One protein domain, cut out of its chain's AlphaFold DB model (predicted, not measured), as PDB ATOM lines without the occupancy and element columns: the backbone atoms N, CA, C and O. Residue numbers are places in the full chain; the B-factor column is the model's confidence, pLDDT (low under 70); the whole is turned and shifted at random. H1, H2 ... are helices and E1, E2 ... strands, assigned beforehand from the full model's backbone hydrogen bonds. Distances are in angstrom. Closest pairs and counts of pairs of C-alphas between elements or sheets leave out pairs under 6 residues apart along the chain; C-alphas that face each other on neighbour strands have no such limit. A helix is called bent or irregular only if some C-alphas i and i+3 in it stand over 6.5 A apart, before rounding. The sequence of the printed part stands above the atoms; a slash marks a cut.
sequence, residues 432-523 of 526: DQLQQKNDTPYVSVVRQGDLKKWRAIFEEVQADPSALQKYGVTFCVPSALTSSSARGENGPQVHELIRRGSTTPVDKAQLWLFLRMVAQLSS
ATOM      1  N   ASP A 432     -27.278 -11.679  48.059       45.31
ATOM      2  CA  ASP A 432     -27.709 -12.161  46.736       45.31
ATOM      3  C   ASP A 432     -26.926 -13.409  46.310       45.31
ATOM      4  O   ASP A 432     -27.503 -14.355  45.771       45.31
ATOM      5  N   GLN A 433     -25.629 -13.479  46.634       48.75
ATOM      6  CA  GLN A 433     -24.845 -14.703  46.450       48.75
ATOM      7  C   GLN A 433     -25.338 -15.840  47.354       48.75
ATOM      8  O   GLN A 433     -25.366 -16.984  46.912       48.75
ATOM      9  N   LEU A 434     -25.780 -15.557  48.585       49.47
ATOM     10  CA  LEU A 434     -26.406 -16.529  49.492       49.47
ATOM     11  C   LEU A 434     -27.783 -16.993  48.996       49.47
ATOM     12  O   LEU A 434     -28.093 -18.175  49.124       49.47
ATOM     13  N   GLN A 435     -28.593 -16.108  48.403       49.88
ATOM     14  CA  GLN A 435     -29.857 -16.495  47.765       49.88
ATOM     15  C   GLN A 435     -29.614 -17.363  46.528       49.88
ATOM     16  O   GLN A 435     -30.220 -18.423  46.418       49.88
ATOM     17  N   GLN A 436     -28.658 -17.001  45.667       51.88
ATOM     18  CA  GLN A 436     -28.236 -17.856  44.549       51.88
ATOM     19  C   GLN A 436     -27.681 -19.209  45.021       51.88
ATOM     20  O   GLN A 436     -27.836 -20.213  44.331       51.88
ATOM     21  N   LYS A 437     -27.066 -19.266  46.210       53.09
ATOM     22  CA  LYS A 437     -26.549 -20.505  46.815       53.09
ATOM     23  C   LYS A 437     -27.647 -21.426  47.362       53.09
ATOM     24  O   LYS A 437     -27.388 -22.615  47.533       53.09
ATOM     25  N   ASN A 438     -28.838 -20.888  47.628       57.12
ATOM     26  CA  ASN A 438     -29.995 -21.613  48.166       57.12
ATOM     27  C   ASN A 438     -31.075 -21.912  47.110       57.12
ATOM     28  O   ASN A 438     -32.056 -22.590  47.421       57.12
ATOM     29  N   ASP A 439     -30.917 -21.416  45.881       68.25
ATOM     30  CA  ASP A 439     -31.857 -21.676  44.796       68.25
ATOM     31  C   ASP A 439     -31.815 -23.149  44.371       68.25
ATOM     32  O   ASP A 439     -30.752 -23.753  44.201       68.25
ATOM     33  N   THR A 440     -32.991 -23.733  44.137       77.88
ATOM     34  CA  THR A 440     -33.069 -25.062  43.531       77.88
ATOM     35  C   THR A 440     -32.609 -25.004  42.068       77.88
ATOM     36  O   THR A 440     -32.751 -23.965  41.408       77.88
ATOM     37  N   PRO A 441     -32.104 -26.120  41.505       82.69
ATOM     38  CA  PRO A 441     -31.730 -26.192  40.093       82.69
ATOM     39  C   PRO A 441     -32.847 -25.694  39.169       82.69
ATOM     40  O   PRO A 441     -32.582 -24.968  38.214       82.69
ATOM     41  N   TYR A 442     -34.103 -26.008  39.497       85.44
ATOM     42  CA  TYR A 442     -35.274 -25.529  38.773       85.44
ATOM     43  C   TYR A 442     -35.424 -24.001  38.814       85.44
ATOM     44  O   TYR A 442     -35.504 -23.371  37.761       85.44
ATOM     45  N   VAL A 443     -35.409 -23.387  40.003       83.31
ATOM     46  CA  VAL A 443     -35.575 -21.929  40.156       83.31
ATOM     47  C   VAL A 443     -34.451 -21.167  39.454       83.31
ATOM     48  O   VAL A 443     -34.713 -20.140  38.826       83.31
ATOM     49  N   SER A 444     -33.228 -21.704  39.467       81.75
ATOM     50  CA  SER A 444     -32.092 -21.115  38.749       81.75
ATOM     51  C   SER A 444     -32.326 -21.051  37.231       81.75
ATOM     52  O   SER A 444     -32.084 -20.019  36.607       81.75
ATOM     53  N   VAL A 445     -32.886 -22.114  36.640       83.56
ATOM     54  CA  VAL A 445     -33.199 -22.193  35.203       83.56
ATOM     55  C   VAL A 445     -34.342 -21.246  34.836       83.56
ATOM     56  O   VAL A 445     -34.290 -20.594  33.793       83.56
ATOM     57  N   VAL A 446     -35.349 -21.125  35.707       83.75
ATOM     58  CA  VAL A 446     -36.472 -20.195  35.514       83.75
ATOM     59  C   VAL A 446     -36.003 -18.736  35.592       83.75
ATOM     60  O   VAL A 446     -36.363 -17.938  34.731       83.75
ATOM     61  N   ARG A 447     -35.145 -18.394  36.565       78.38
ATOM     62  CA  ARG A 447     -34.564 -17.046  36.731       78.38
ATOM     63  C   ARG A 447     -33.622 -16.629  35.609       78.38
ATOM     64  O   ARG A 447     -33.477 -15.436  35.396       78.38
ATOM     65  N   GLN A 448     -32.975 -17.586  34.946       76.81
ATOM     66  CA  GLN A 448     -32.116 -17.344  33.781       76.81
ATOM     67  C   GLN A 448     -32.911 -17.207  32.472       76.81
ATOM     68  O   GLN A 448     -32.325 -16.899  31.434       76.81
ATOM     69  N   GLY A 449     -34.216 -17.503  32.486       71.50
ATOM     70  CA  GLY A 449     -35.050 -17.480  31.286       71.50
ATOM     71  C   GLY A 449     -34.670 -18.537  30.239       71.50
ATOM     72  O   GLY A 449     -35.048 -18.404  29.074       71.50
ATOM     73  N   ASP A 450     -33.934 -19.594  30.613       80.69
ATOM     74  CA  ASP A 450     -33.503 -20.651  29.687       80.69
ATOM     75  C   ASP A 450     -34.661 -21.615  29.389       80.69
ATOM     76  O   ASP A 450     -34.824 -22.675  30.001       80.69
ATOM     77  N   LEU A 451     -35.481 -21.235  28.406       79.69
ATOM     78  CA  LEU A 451     -36.658 -21.993  27.978       79.69
ATOM     79  C   LEU A 451     -36.340 -23.421  27.520       79.69
ATOM     80  O   LEU A 451     -37.188 -24.303  27.660       79.69
ATOM     81  N   LYS A 452     -35.143 -23.669  26.967       83.00
ATOM     82  CA  LYS A 452     -34.761 -25.002  26.476       83.00
ATOM     83  C   LYS A 452     -34.520 -25.948  27.642       83.00
ATOM     84  O   LYS A 452     -35.064 -27.049  27.653       83.00
ATOM     85  N   LYS A 453     -33.744 -25.504  28.636       85.62
ATOM     86  CA  LYS A 453     -33.503 -26.292  29.851       85.62
ATOM     87  C   LYS A 453     -34.764 -26.439  30.692       85.62
ATOM     88  O   LYS A 453     -35.025 -27.531  31.186       85.62
ATOM     89  N   TRP A 454     -35.571 -25.383  30.810       88.56
ATOM     90  CA  TRP A 454     -36.838 -25.461  31.536       88.56
ATOM     91  C   TRP A 454     -37.777 -26.498  30.913       88.56
ATOM     92  O   TRP A 454     -38.318 -27.336  31.630       88.56
ATOM     93  N   ARG A 455     -37.922 -26.497  29.580       86.00
ATOM     94  CA  ARG A 455     -38.776 -27.464  28.877       86.00
ATOM     95  C   ARG A 455     -38.289 -28.900  29.062       86.00
ATOM     96  O   ARG A 455     -39.114 -29.769  29.301       86.00
ATOM     97  N   ALA A 456     -36.977 -29.134  29.029       88.00
ATOM     98  CA  ALA A 456     -36.413 -30.456  29.299       88.00
ATOM     99  C   ALA A 456     -36.743 -30.948  30.721       88.00
ATOM    100  O   ALA A 456     -37.158 -32.092  30.890       88.00
ATOM    101  N   ILE A 457     -36.635 -30.076  31.734       88.12
ATOM    102  CA  ILE A 457     -37.039 -30.409  33.112       88.12
ATOM    103  C   ILE A 457     -38.549 -30.676  33.179       88.12
ATOM    104  O   ILE A 457     -38.978 -31.625  33.829       88.12
ATOM    105  N   PHE A 458     -39.359 -29.863  32.502       88.25
ATOM    106  CA  PHE A 458     -40.813 -30.009  32.478       88.25
ATOM    107  C   PHE A 458     -41.259 -31.330  31.827       88.25
ATOM    108  O   PHE A 458     -42.116 -32.017  32.376       88.25
ATOM    109  N   GLU A 459     -40.650 -31.722  30.706       88.19
ATOM    110  CA  GLU A 459     -40.892 -33.008  30.038       88.19
ATOM    111  C   GLU A 459     -40.434 -34.197  30.901       88.19
ATOM    112  O   GLU A 459     -41.157 -35.186  31.020       88.19
ATOM    113  N   GLU A 460     -39.281 -34.088  31.572       89.62
ATOM    114  CA  GLU A 460     -38.794 -35.127  32.491       89.62
ATOM    115  C   GLU A 460     -39.726 -35.297  33.700       89.62
ATOM    116  O   GLU A 460     -40.019 -36.420  34.094       89.62
ATOM    117  N   VAL A 461     -40.262 -34.202  34.245       88.75
ATOM    118  CA  VAL A 461     -41.229 -34.216  35.357       88.75
ATOM    119  C   VAL A 461     -42.587 -34.786  34.938       88.75
ATOM    120  O   VAL A 461     -43.256 -35.428  35.750       88.75
ATOM    121  N   GLN A 462     -43.002 -34.579  33.684       85.56
ATOM    122  CA  GLN A 462     -44.199 -35.222  33.136       85.56
ATOM    123  C   GLN A 462     -44.020 -36.734  32.969       85.56
ATOM    124  O   GLN A 462     -44.964 -37.485  33.213       85.56
ATOM    125  N   ALA A 463     -42.829 -37.177  32.558       87.44
ATOM    126  CA  ALA A 463     -42.522 -38.590  32.361       87.44
ATOM    127  C   ALA A 463     -42.250 -39.336  33.683       87.44
ATOM    128  O   ALA A 463     -42.686 -40.475  33.841       87.44
ATOM    129  N   ASP A 464     -41.561 -38.699  34.634       87.81
ATOM    130  CA  ASP A 464     -41.228 -39.243  35.952       87.81
ATOM    131  C   ASP A 464     -41.495 -38.219  37.078       87.81
ATOM    132  O   ASP A 464     -40.704 -37.295  37.303       87.81
ATOM    133  N   PRO A 465     -42.553 -38.420  37.889       84.19
ATOM    134  CA  PRO A 465     -42.857 -37.578  39.049       84.19
ATOM    135  C   PRO A 465     -41.758 -37.533  40.124       84.19
ATOM    136  O   PRO A 465     -41.816 -36.704  41.036       84.19
ATOM    137  N   SER A 466     -40.764 -38.424  40.084       82.50
ATOM    138  CA  SER A 466     -39.614 -38.400  41.001       82.50
ATOM    139  C   SER A 466     -38.614 -37.292  40.654       82.50
ATOM    140  O   SER A 466     -37.894 -36.819  41.539       82.50
ATOM    141  N   ALA A 467     -38.637 -36.791  39.413       85.62
ATOM    142  CA  ALA A 467     -37.827 -35.659  38.975       85.62
ATOM    143  C   ALA A 467     -38.175 -34.347  39.712       85.62
ATOM    144  O   ALA A 467     -37.330 -33.456  39.809       85.62
ATOM    145  N   LEU A 468     -39.367 -34.249  40.319       85.75
ATOM    146  CA  LEU A 468     -39.766 -33.114  41.165       85.75
ATOM    147  C   LEU A 468     -38.771 -32.853  42.301       85.75
ATOM    148  O   LEU A 468     -38.356 -31.715  42.513       85.75
ATOM    149  N   GLN A 469     -38.355 -33.914  43.000       82.94
ATOM    150  CA  GLN A 469     -37.406 -33.823  44.112       82.94
ATOM    151  C   GLN A 469     -35.970 -33.628  43.616       82.94
ATOM    152  O   GLN A 469     -35.196 -32.921  44.252       82.94
ATOM    153  N   LYS A 470     -35.632 -34.211  42.458       84.62
ATOM    154  CA  LYS A 470     -34.318 -34.073  41.812       84.62
ATOM    155  C   LYS A 470     -34.015 -32.621  41.428       84.62
ATOM    156  O   LYS A 470     -32.898 -32.161  41.639       84.62
ATOM    157  N   TYR A 471     -34.994 -31.912  40.868       84.31
ATOM    158  CA  TYR A 471     -34.815 -30.532  40.402       84.31
ATOM    159  C   TYR A 471     -35.316 -29.474  41.391       84.31
ATOM    160  O   TYR A 471     -35.003 -28.296  41.217       84.31
ATOM    161  N   GLY A 472     -36.065 -29.870  42.427       85.31
ATOM    162  CA  GLY A 472     -36.674 -28.950  43.386       85.31
ATOM    163  C   GLY A 472     -37.684 -28.028  42.707       85.31
ATOM    164  O   GLY A 472     -37.569 -26.807  42.807       85.31
ATOM    165  N   VAL A 473     -38.614 -28.620  41.950       88.44
ATOM    166  CA  VAL A 473     -39.621 -27.887  41.168       88.44
ATOM    167  C   VAL A 473     -40.550 -27.120  42.098       88.44
ATOM    168  O   VAL A 473     -41.048 -27.669  43.079       88.44
ATOM    169  N   THR A 474     -40.804 -25.859  41.768       89.56
ATOM    170  CA  THR A 474     -41.683 -24.958  42.518       89.56
ATOM    171  C   THR A 474     -42.809 -24.437  41.623       89.56
ATOM    172  O   THR A 474     -42.783 -24.620  40.403       89.56
ATOM    173  N   PHE A 475     -43.830 -23.805  42.206       86.56
ATOM    174  CA  PHE A 475     -44.975 -23.243  41.474       86.56
ATOM    175  C   PHE A 475     -44.626 -21.937  40.734       86.56
ATOM    176  O   PHE A 475     -45.303 -20.915  40.870       86.56
ATOM    177  N   CYS A 476     -43.565 -21.953  39.933       86.94
ATOM    178  CA  CYS A 476     -43.180 -20.859  39.053       86.94
ATOM    179  C   CYS A 476     -42.776 -21.372  37.668       86.94
ATOM    180  O   CYS A 476     -42.409 -22.536  37.506       86.94
ATOM    181  N   VAL A 477     -42.854 -20.506  36.663       87.81
ATOM    182  CA  VAL A 477     -42.476 -20.785  35.272       87.81
ATOM    183  C   VAL A 477     -41.770 -19.580  34.650       87.81
ATOM    184  O   VAL A 477     -41.897 -18.474  35.170       87.81
ATOM    185  N   PRO A 478     -41.023 -19.746  33.547       85.50
ATOM    186  CA  PRO A 478     -40.427 -18.616  32.848       85.50
ATOM    187  C   PRO A 478     -41.493 -17.641  32.344       85.50
ATOM    188  O   PRO A 478     -42.456 -18.053  31.697       85.50
ATOM    189  N   SER A 479     -41.291 -16.344  32.566       77.88
ATOM    190  CA  SER A 479     -42.222 -15.293  32.119       77.88
ATOM    191  C   SER A 479     -42.400 -15.248  30.600       77.88
ATOM    192  O   SER A 479     -43.420 -14.784  30.112       77.88
ATOM    193  N   ALA A 480     -41.461 -15.803  29.830       73.56
ATOM    194  CA  ALA A 480     -41.593 -15.935  28.379       73.56
ATOM    195  C   ALA A 480     -42.682 -16.937  27.928       73.56
ATOM    196  O   ALA A 480     -42.977 -17.015  26.738       73.56
ATOM    197  N   LEU A 481     -43.279 -17.706  28.848       69.12
ATOM    198  CA  LEU A 481     -44.422 -18.584  28.567       69.12
ATOM    199  C   LEU A 481     -45.772 -17.879  28.700       69.12
ATOM    200  O   LEU A 481     -46.783 -18.456  28.312       69.12
ATOM    201  N   THR A 482     -45.814 -16.660  29.243       63.69
ATOM    202  CA  THR A 482     -47.058 -15.907  29.375       63.69
ATOM    203  C   THR A 482     -47.188 -14.924  28.211       63.69
ATOM    204  O   THR A 482     -46.367 -14.031  28.000       63.69
ATOM    205  N   SER A 483     -48.249 -15.071  27.418       53.00
ATOM    206  CA  SER A 483     -48.584 -14.208  26.270       53.00
ATOM    207  C   SER A 483     -49.023 -12.785  26.665       53.00
ATOM    208  O   SER A 483     -49.410 -11.997  25.808       53.00
ATOM    209  N   SER A 484     -48.916 -12.430  27.950       43.41
ATOM    210  CA  SER A 484     -49.213 -11.105  28.508       43.41
ATOM    211  C   SER A 484     -47.948 -10.282  28.791       43.41
ATOM    212  O   SER A 484     -47.949  -9.429  29.677       43.41
ATOM    213  N   SER A 485     -46.855 -10.503  28.056       39.38
ATOM    214  CA  SER A 485     -45.814  -9.478  27.978       39.38
ATOM    215  C   SER A 485     -46.256  -8.435  26.955       39.38
ATOM    216  O   SER A 485     -46.029  -8.560  25.751       39.38
ATOM    217  N   ALA A 486     -46.917  -7.382  27.449       35.56
ATOM    218  CA  ALA A 486     -46.893  -6.107  26.755       35.56
ATOM    219  C   ALA A 486     -45.424  -5.817  26.431       35.56
ATOM    220  O   ALA A 486     -44.539  -5.845  27.290       35.56
ATOM    221  N   ARG A 487     -45.163  -5.693  25.136       38.56
ATOM    222  CA  ARG A 487     -43.847  -5.538  24.535       38.56
ATOM    223  C   ARG A 487     -43.198  -4.278  25.119       38.56
ATOM    224  O   ARG A 487     -43.466  -3.189  24.632       38.56
ATOM    225  N   GLY A 488     -42.383  -4.424  26.164       37.44
ATOM    226  CA  GLY A 488     -41.680  -3.285  26.763       37.44
ATOM    227  C   GLY A 488     -41.207  -3.409  28.210       37.44
ATOM    228  O   GLY A 488     -40.439  -2.552  28.624       37.44
ATOM    229  N   GLU A 489     -41.586  -4.434  28.978       36.03
ATOM    230  CA  GLU A 489     -41.237  -4.479  30.408       36.03
ATOM    231  C   GLU A 489     -40.367  -5.689  30.759       36.03
ATOM    232  O   GLU A 489     -40.811  -6.837  30.731       36.03
ATOM    233  N   ASN A 490     -39.112  -5.427  31.139       44.69
ATOM    234  CA  ASN A 490     -38.242  -6.385  31.825       44.69
ATOM    235  C   ASN A 490     -38.755  -6.619  33.262       44.69
ATOM    236  O   ASN A 490     -38.114  -6.235  34.244       44.69
ATOM    237  N   GLY A 491     -39.937  -7.230  33.377       42.00
ATOM    238  CA  GLY A 491     -40.448  -7.798  34.621       42.00
ATOM    239  C   GLY A 491     -39.589  -8.981  35.093       42.00
ATOM    240  O   GLY A 491     -38.687  -9.424  34.373       42.00
ATOM    241  N   PRO A 492     -39.833  -9.518  36.305       53.09
ATOM    242  CA  PRO A 492     -39.123 -10.701  36.781       53.09
ATOM    243  C   PRO A 492     -39.218 -11.814  35.727       53.09
ATOM    244  O   PRO A 492     -40.311 -12.133  35.265       53.09
ATOM    245  N   GLN A 493     -38.087 -12.428  35.346       65.88
ATOM    246  CA  GLN A 493     -38.043 -13.558  34.390       65.88
ATOM    247  C   GLN A 493     -38.793 -14.808  34.897       65.88
ATOM    248  O   GLN A 493     -38.912 -15.804  34.184       65.88
ATOM    249  N   VAL A 494     -39.327 -14.729  36.116       74.88
ATOM    250  CA  VAL A 494     -40.109 -15.737  36.815       74.88
ATOM    251  C   VAL A 494     -41.564 -15.272  36.917       74.88
ATOM    252  O   VAL A 494     -41.852 -14.244  37.526       74.88
ATOM    253  N   HIS A 495     -42.481 -16.071  36.389       81.50
ATOM    254  CA  HIS A 495     -43.916 -15.951  36.594       81.50
ATOM    255  C   HIS A 495     -44.348 -16.941  37.682       81.50
ATOM    256  O   HIS A 495     -44.150 -18.151  37.548       81.50
ATOM    257  N   GLU A 496     -44.913 -16.444  38.782       84.75
ATOM    258  CA  GLU A 496     -45.429 -17.298  39.855       84.75
ATOM    259  C   GLU A 496     -46.855 -17.760  39.540       84.75
ATOM    260  O   GLU A 496     -47.734 -16.943  39.283       84.75
ATOM    261  N   LEU A 497     -47.098 -19.073  39.597       81.81
ATOM    262  CA  LEU A 497     -48.423 -19.659  39.366       81.81
ATOM    263  C   LEU A 497     -49.353 -19.445  40.570       81.81
ATOM    264  O   LEU A 497     -50.565 -19.339  40.418       81.81
ATOM    265  N   ILE A 498     -48.783 -19.377  41.775       80.44
ATOM    266  CA  ILE A 498     -49.477 -19.111  43.041       80.44
ATOM    267  C   ILE A 498     -48.716 -18.042  43.827       80.44
ATOM    268  O   ILE A 498     -47.540 -17.792  43.569       80.44
ATOM    269  N   ARG A 499     -49.348 -17.450  44.843       72.38
ATOM    270  CA  ARG A 499     -48.690 -16.486  45.736       72.38
ATOM    271  C   ARG A 499     -47.462 -17.126  46.405       72.38
ATOM    272  O   ARG A 499     -47.621 -18.119  47.108       72.38
ATOM    273  N   ARG A 500     -46.269 -16.532  46.235       71.62
ATOM    274  CA  ARG A 500     -44.971 -17.072  46.708       71.62
ATOM    275  C   ARG A 500     -44.570 -18.389  46.031       71.62
ATOM    276  O   ARG A 500     -43.841 -19.203  46.610       71.62
ATOM    277  N   GLY A 501     -45.031 -18.598  44.800       77.19
ATOM    278  CA  GLY A 501     -44.825 -19.829  44.047       77.19
ATOM    279  C   GLY A 501     -43.355 -20.168  43.801       77.19
ATOM    280  O   GLY A 501     -43.016 -21.344  43.807       77.19
ATOM    281  N   SER A 502     -42.462 -19.178  43.698       77.88
ATOM    282  CA  SER A 502     -41.014 -19.406  43.545       77.88
ATOM    283  C   SER A 502     -40.356 -20.104  44.743       77.88
ATOM    284  O   SER A 502     -39.323 -20.748  44.577       77.88
ATOM    285  N   THR A 503     -40.974 -20.022  45.925       78.25
ATOM    286  CA  THR A 503     -40.480 -20.615  47.183       78.25
ATOM    287  C   THR A 503     -41.273 -21.839  47.637       78.25
ATOM    288  O   THR A 503     -40.908 -22.478  48.619       78.25
ATOM    289  N   THR A 504     -42.360 -22.173  46.936       81.94
ATOM    290  CA  THR A 504     -43.244 -23.282  47.310       81.94
ATOM    291  C   THR A 504     -42.959 -24.487  46.412       81.94
ATOM    292  O   THR A 504     -43.239 -24.404  45.211       81.94
ATOM    293  N   PRO A 505     -42.399 -25.590  46.944       85.69
ATOM    294  CA  PRO A 505     -42.138 -26.795  46.166       85.69
ATOM    295  C   PRO A 505     -43.444 -27.467  45.735       85.69
ATOM    296  O   PRO A 505     -44.459 -27.391  46.424       85.69
ATOM    297  N   VAL A 506     -43.409 -28.129  44.581       87.19
ATOM    298  CA  VAL A 506     -44.529 -28.917  44.064       87.19
ATOM    299  C   VAL A 506     -44.432 -30.331  44.624       87.19
ATOM    300  O   VAL A 506     -43.512 -31.083  44.292       87.19
ATOM    301  N   ASP A 507     -45.415 -30.719  45.431       86.25
ATOM    302  CA  ASP A 507     -45.527 -32.095  45.905       86.25
ATOM    303  C   ASP A 507     -46.048 -33.032  44.808       86.25
ATOM    304  O   ASP A 507     -46.816 -32.639  43.928       86.25
ATOM    305  N   LYS A 508     -45.722 -34.329  44.905       83.69
ATOM    306  CA  LYS A 508     -46.225 -35.358  43.968       83.69
ATOM    307  C   LYS A 508     -47.756 -35.359  43.863       83.69
ATOM    308  O   LYS A 508     -48.297 -35.528  42.775       83.69
ATOM    309  N   ALA A 509     -48.453 -35.117  44.976       85.06
ATOM    310  CA  ALA A 509     -49.914 -35.022  45.018       85.06
ATOM    311  C   ALA A 509     -50.469 -33.772  44.311       85.06
ATOM    312  O   ALA A 509     -51.646 -33.740  43.958       85.06
ATOM    313  N   GLN A 510     -49.637 -32.752  44.098       86.31
ATOM    314  CA  GLN A 510     -49.993 -31.475  43.480       86.31
ATOM    315  C   GLN A 510     -49.454 -31.335  42.048       86.31
ATOM    316  O   GLN A 510     -49.736 -30.340  41.384       86.31
ATOM    317  N   LEU A 511     -48.725 -32.336  41.539       86.56
ATOM    318  CA  LEU A 511     -48.177 -32.328  40.182       86.56
ATOM    319  C   LEU A 511     -49.260 -32.084  39.125       86.56
ATOM    320  O   LEU A 511     -49.069 -31.287  38.213       86.56
ATOM    321  N   TRP A 512     -50.427 -32.716  39.270       87.19
ATOM    322  CA  TRP A 512     -51.551 -32.522  38.350       87.19
ATOM    323  C   TRP A 512     -52.033 -31.062  38.314       87.19
ATOM    324  O   TRP A 512     -52.411 -30.567  37.251       87.19
ATOM    325  N   LEU A 513     -52.004 -30.366  39.456       87.56
ATOM    326  CA  LEU A 513     -52.405 -28.965  39.570       87.56
ATOM    327  C   LEU A 513     -51.368 -28.074  38.891       87.56
ATOM    328  O   LEU A 513     -51.734 -27.240  38.067       87.56
ATOM    329  N   PHE A 514     -50.084 -28.306  39.175       88.12
ATOM    330  CA  PHE A 514     -48.980 -27.613  38.517       88.12
ATOM    331  C   PHE A 514     -49.062 -27.752  36.988       88.12
ATOM    332  O   PHE A 514     -49.120 -26.746  36.284       88.12
ATOM    333  N   LEU A 515     -49.181 -28.978  36.465       87.00
ATOM    334  CA  LEU A 515     -49.290 -29.232  35.023       87.00
ATOM    335  C   LEU A 515     -50.508 -28.544  34.398       87.00
ATOM    336  O   LEU A 515     -50.405 -27.976  33.311       87.00
ATOM    337  N   ARG A 516     -51.653 -28.552  35.091       85.56
ATOM    338  CA  ARG A 516     -52.871 -27.879  34.631       85.56
ATOM    339  C   ARG A 516     -52.683 -26.365  34.524       85.56
ATOM    340  O   ARG A 516     -53.127 -25.782  33.539       85.56
ATOM    341  N   MET A 517     -52.028 -25.738  35.498       84.75
ATOM    342  CA  MET A 517     -51.767 -24.294  35.488       84.75
ATOM    343  C   MET A 517     -50.789 -23.901  34.376       84.75
ATOM    344  O   MET A 517     -51.023 -22.929  33.666       84.75
ATOM    345  N   VAL A 518     -49.739 -24.697  34.149       86.19
ATOM    346  CA  VAL A 518     -48.809 -24.469  33.028       86.19
ATOM    347  C   VAL A 518     -49.505 -24.643  31.672       86.19
ATOM    348  O   VAL A 518     -49.270 -23.862  30.749       86.19
ATOM    349  N   ALA A 519     -50.398 -25.630  31.549       83.44
ATOM    350  CA  ALA A 519     -51.180 -25.842  30.334       83.44
ATOM    351  C   ALA A 519     -52.124 -24.664  30.037       83.44
ATOM    352  O   ALA A 519     -52.199 -24.239  28.888       83.44
ATOM    353  N   GLN A 520     -52.775 -24.099  31.062       80.12
ATOM    354  CA  GLN A 520     -53.624 -22.906  30.929       80.12
ATOM    355  C   GLN A 520     -52.852 -21.681  30.427       80.12
ATOM    356  O   GLN A 520     -53.404 -20.883  29.678       80.12
ATOM    357  N   LEU A 521     -51.576 -21.547  30.803       74.62
ATOM    358  CA  LEU A 521     -50.707 -20.477  30.306       74.62
ATOM    359  C   LEU A 521     -50.219 -20.716  28.871       74.62
ATOM    360  O   LEU A 521     -49.955 -19.764  28.146       74.62
ATOM    361  N   SER A 522     -50.102 -21.981  28.461       67.06
ATOM    362  CA  SER A 522     -49.567 -22.370  27.147       67.06
ATOM    363  C   SER A 522     -50.643 -22.487  26.058       67.06
ATOM    364  O   SER A 522     -50.310 -22.553  24.875       67.06
ATOM    365  N   SER A 523     -51.926 -22.546  26.428       57.62
ATOM    366  CA  SER A 523     -53.042 -22.595  25.482       57.62
ATOM    367  C   SER A 523     -53.457 -21.184  25.043       57.62
ATOM    368  O   SER A 523     -53.871 -20.403  25.902       57.62
TER     369      SER A 523
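This is residues 432 to 523 of the 526 residues of an uncharacterized protein of Trypanosoma vivax (strain Y486) (UniProt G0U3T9). A tiny two-strand hairpin, E1 and E2, lies in the middle, with helices H2, H3 and H5 set round E1, H2 and H5 apart from each other, and the short H4 packs on residues 457 to 461 of H3. The small helix H1 lies far out at the first residues, and the 15-residue link from E1 to E2 loops away from the body. The 92 printed residues have five named helices and two named strands, in the order H1 H2 H3 H4 E1 E2 H5; the sheet, E1 - E2, is antiparallel and the class is mostly helix. The whole is compact, with a radius of gyration of the C-alphas of 12.7 A and spans of 38 by 36 by 25 A.

Start with H1, residues 432 to 438, and H2, residues 441 to 447: they are close but not clearly touching, with the C-alphas of Gln 436 and Ser 444 closest at 7.7 A. Their tilt of 37 degrees is only just steep, and they run opposite ways. H2 and H3, residues 451 to 463, form a helical hairpin and touch, closest at the C-alphas of Val 445 and Trp 454, 6.1 A, at a steep tilt of 42 degrees; H3 does so with residues 453 to 457 alone. With residues 457 to 461 alone H3 touches H4, residues 467 to 471, closest at the C-alphas of Val 461 and Ala 467, 5.2 A. Next look for E1, residues 476 to 478, and E2, residues 494 to 496, an antiparallel hairpin with N 477 and O 495 within hydrogen-bond range at 2.8 A. The closest C-alphas of H2 and E1, Val 446 and Pro 478, are 5.0 A apart. H5, residues 508 to 522, and H3 are near each other. H1 and H5 are apart. In H1, H2, H3 and H4 every O i to N i+4 pair is within hydrogen-bond range; in H5, 9 of 11 are.

Find C-alpha 432 at (-27.709, -12.161, 46.736), where H1 begins; it runs 9.8 A, and H2 10.1 A. H3 runs 18.1 A from C-alpha 451 at (-36.658, -21.993, 27.978). H5 runs 21.5 A to C-alpha 522 at (-49.567, -22.370, 27.147), and is irregular: C-alphas 509 and 512 are 7.3 A apart.

The two C-alphas farthest apart, those of Ser 466 and Gly 488, are 37.9 A apart. The printed part has no cut; the links E1 to E2 and E2 to H5 are long. Look for pLDDT under 70 in residues 432 to 439, 481 to 493 and 522 to 523 of this model.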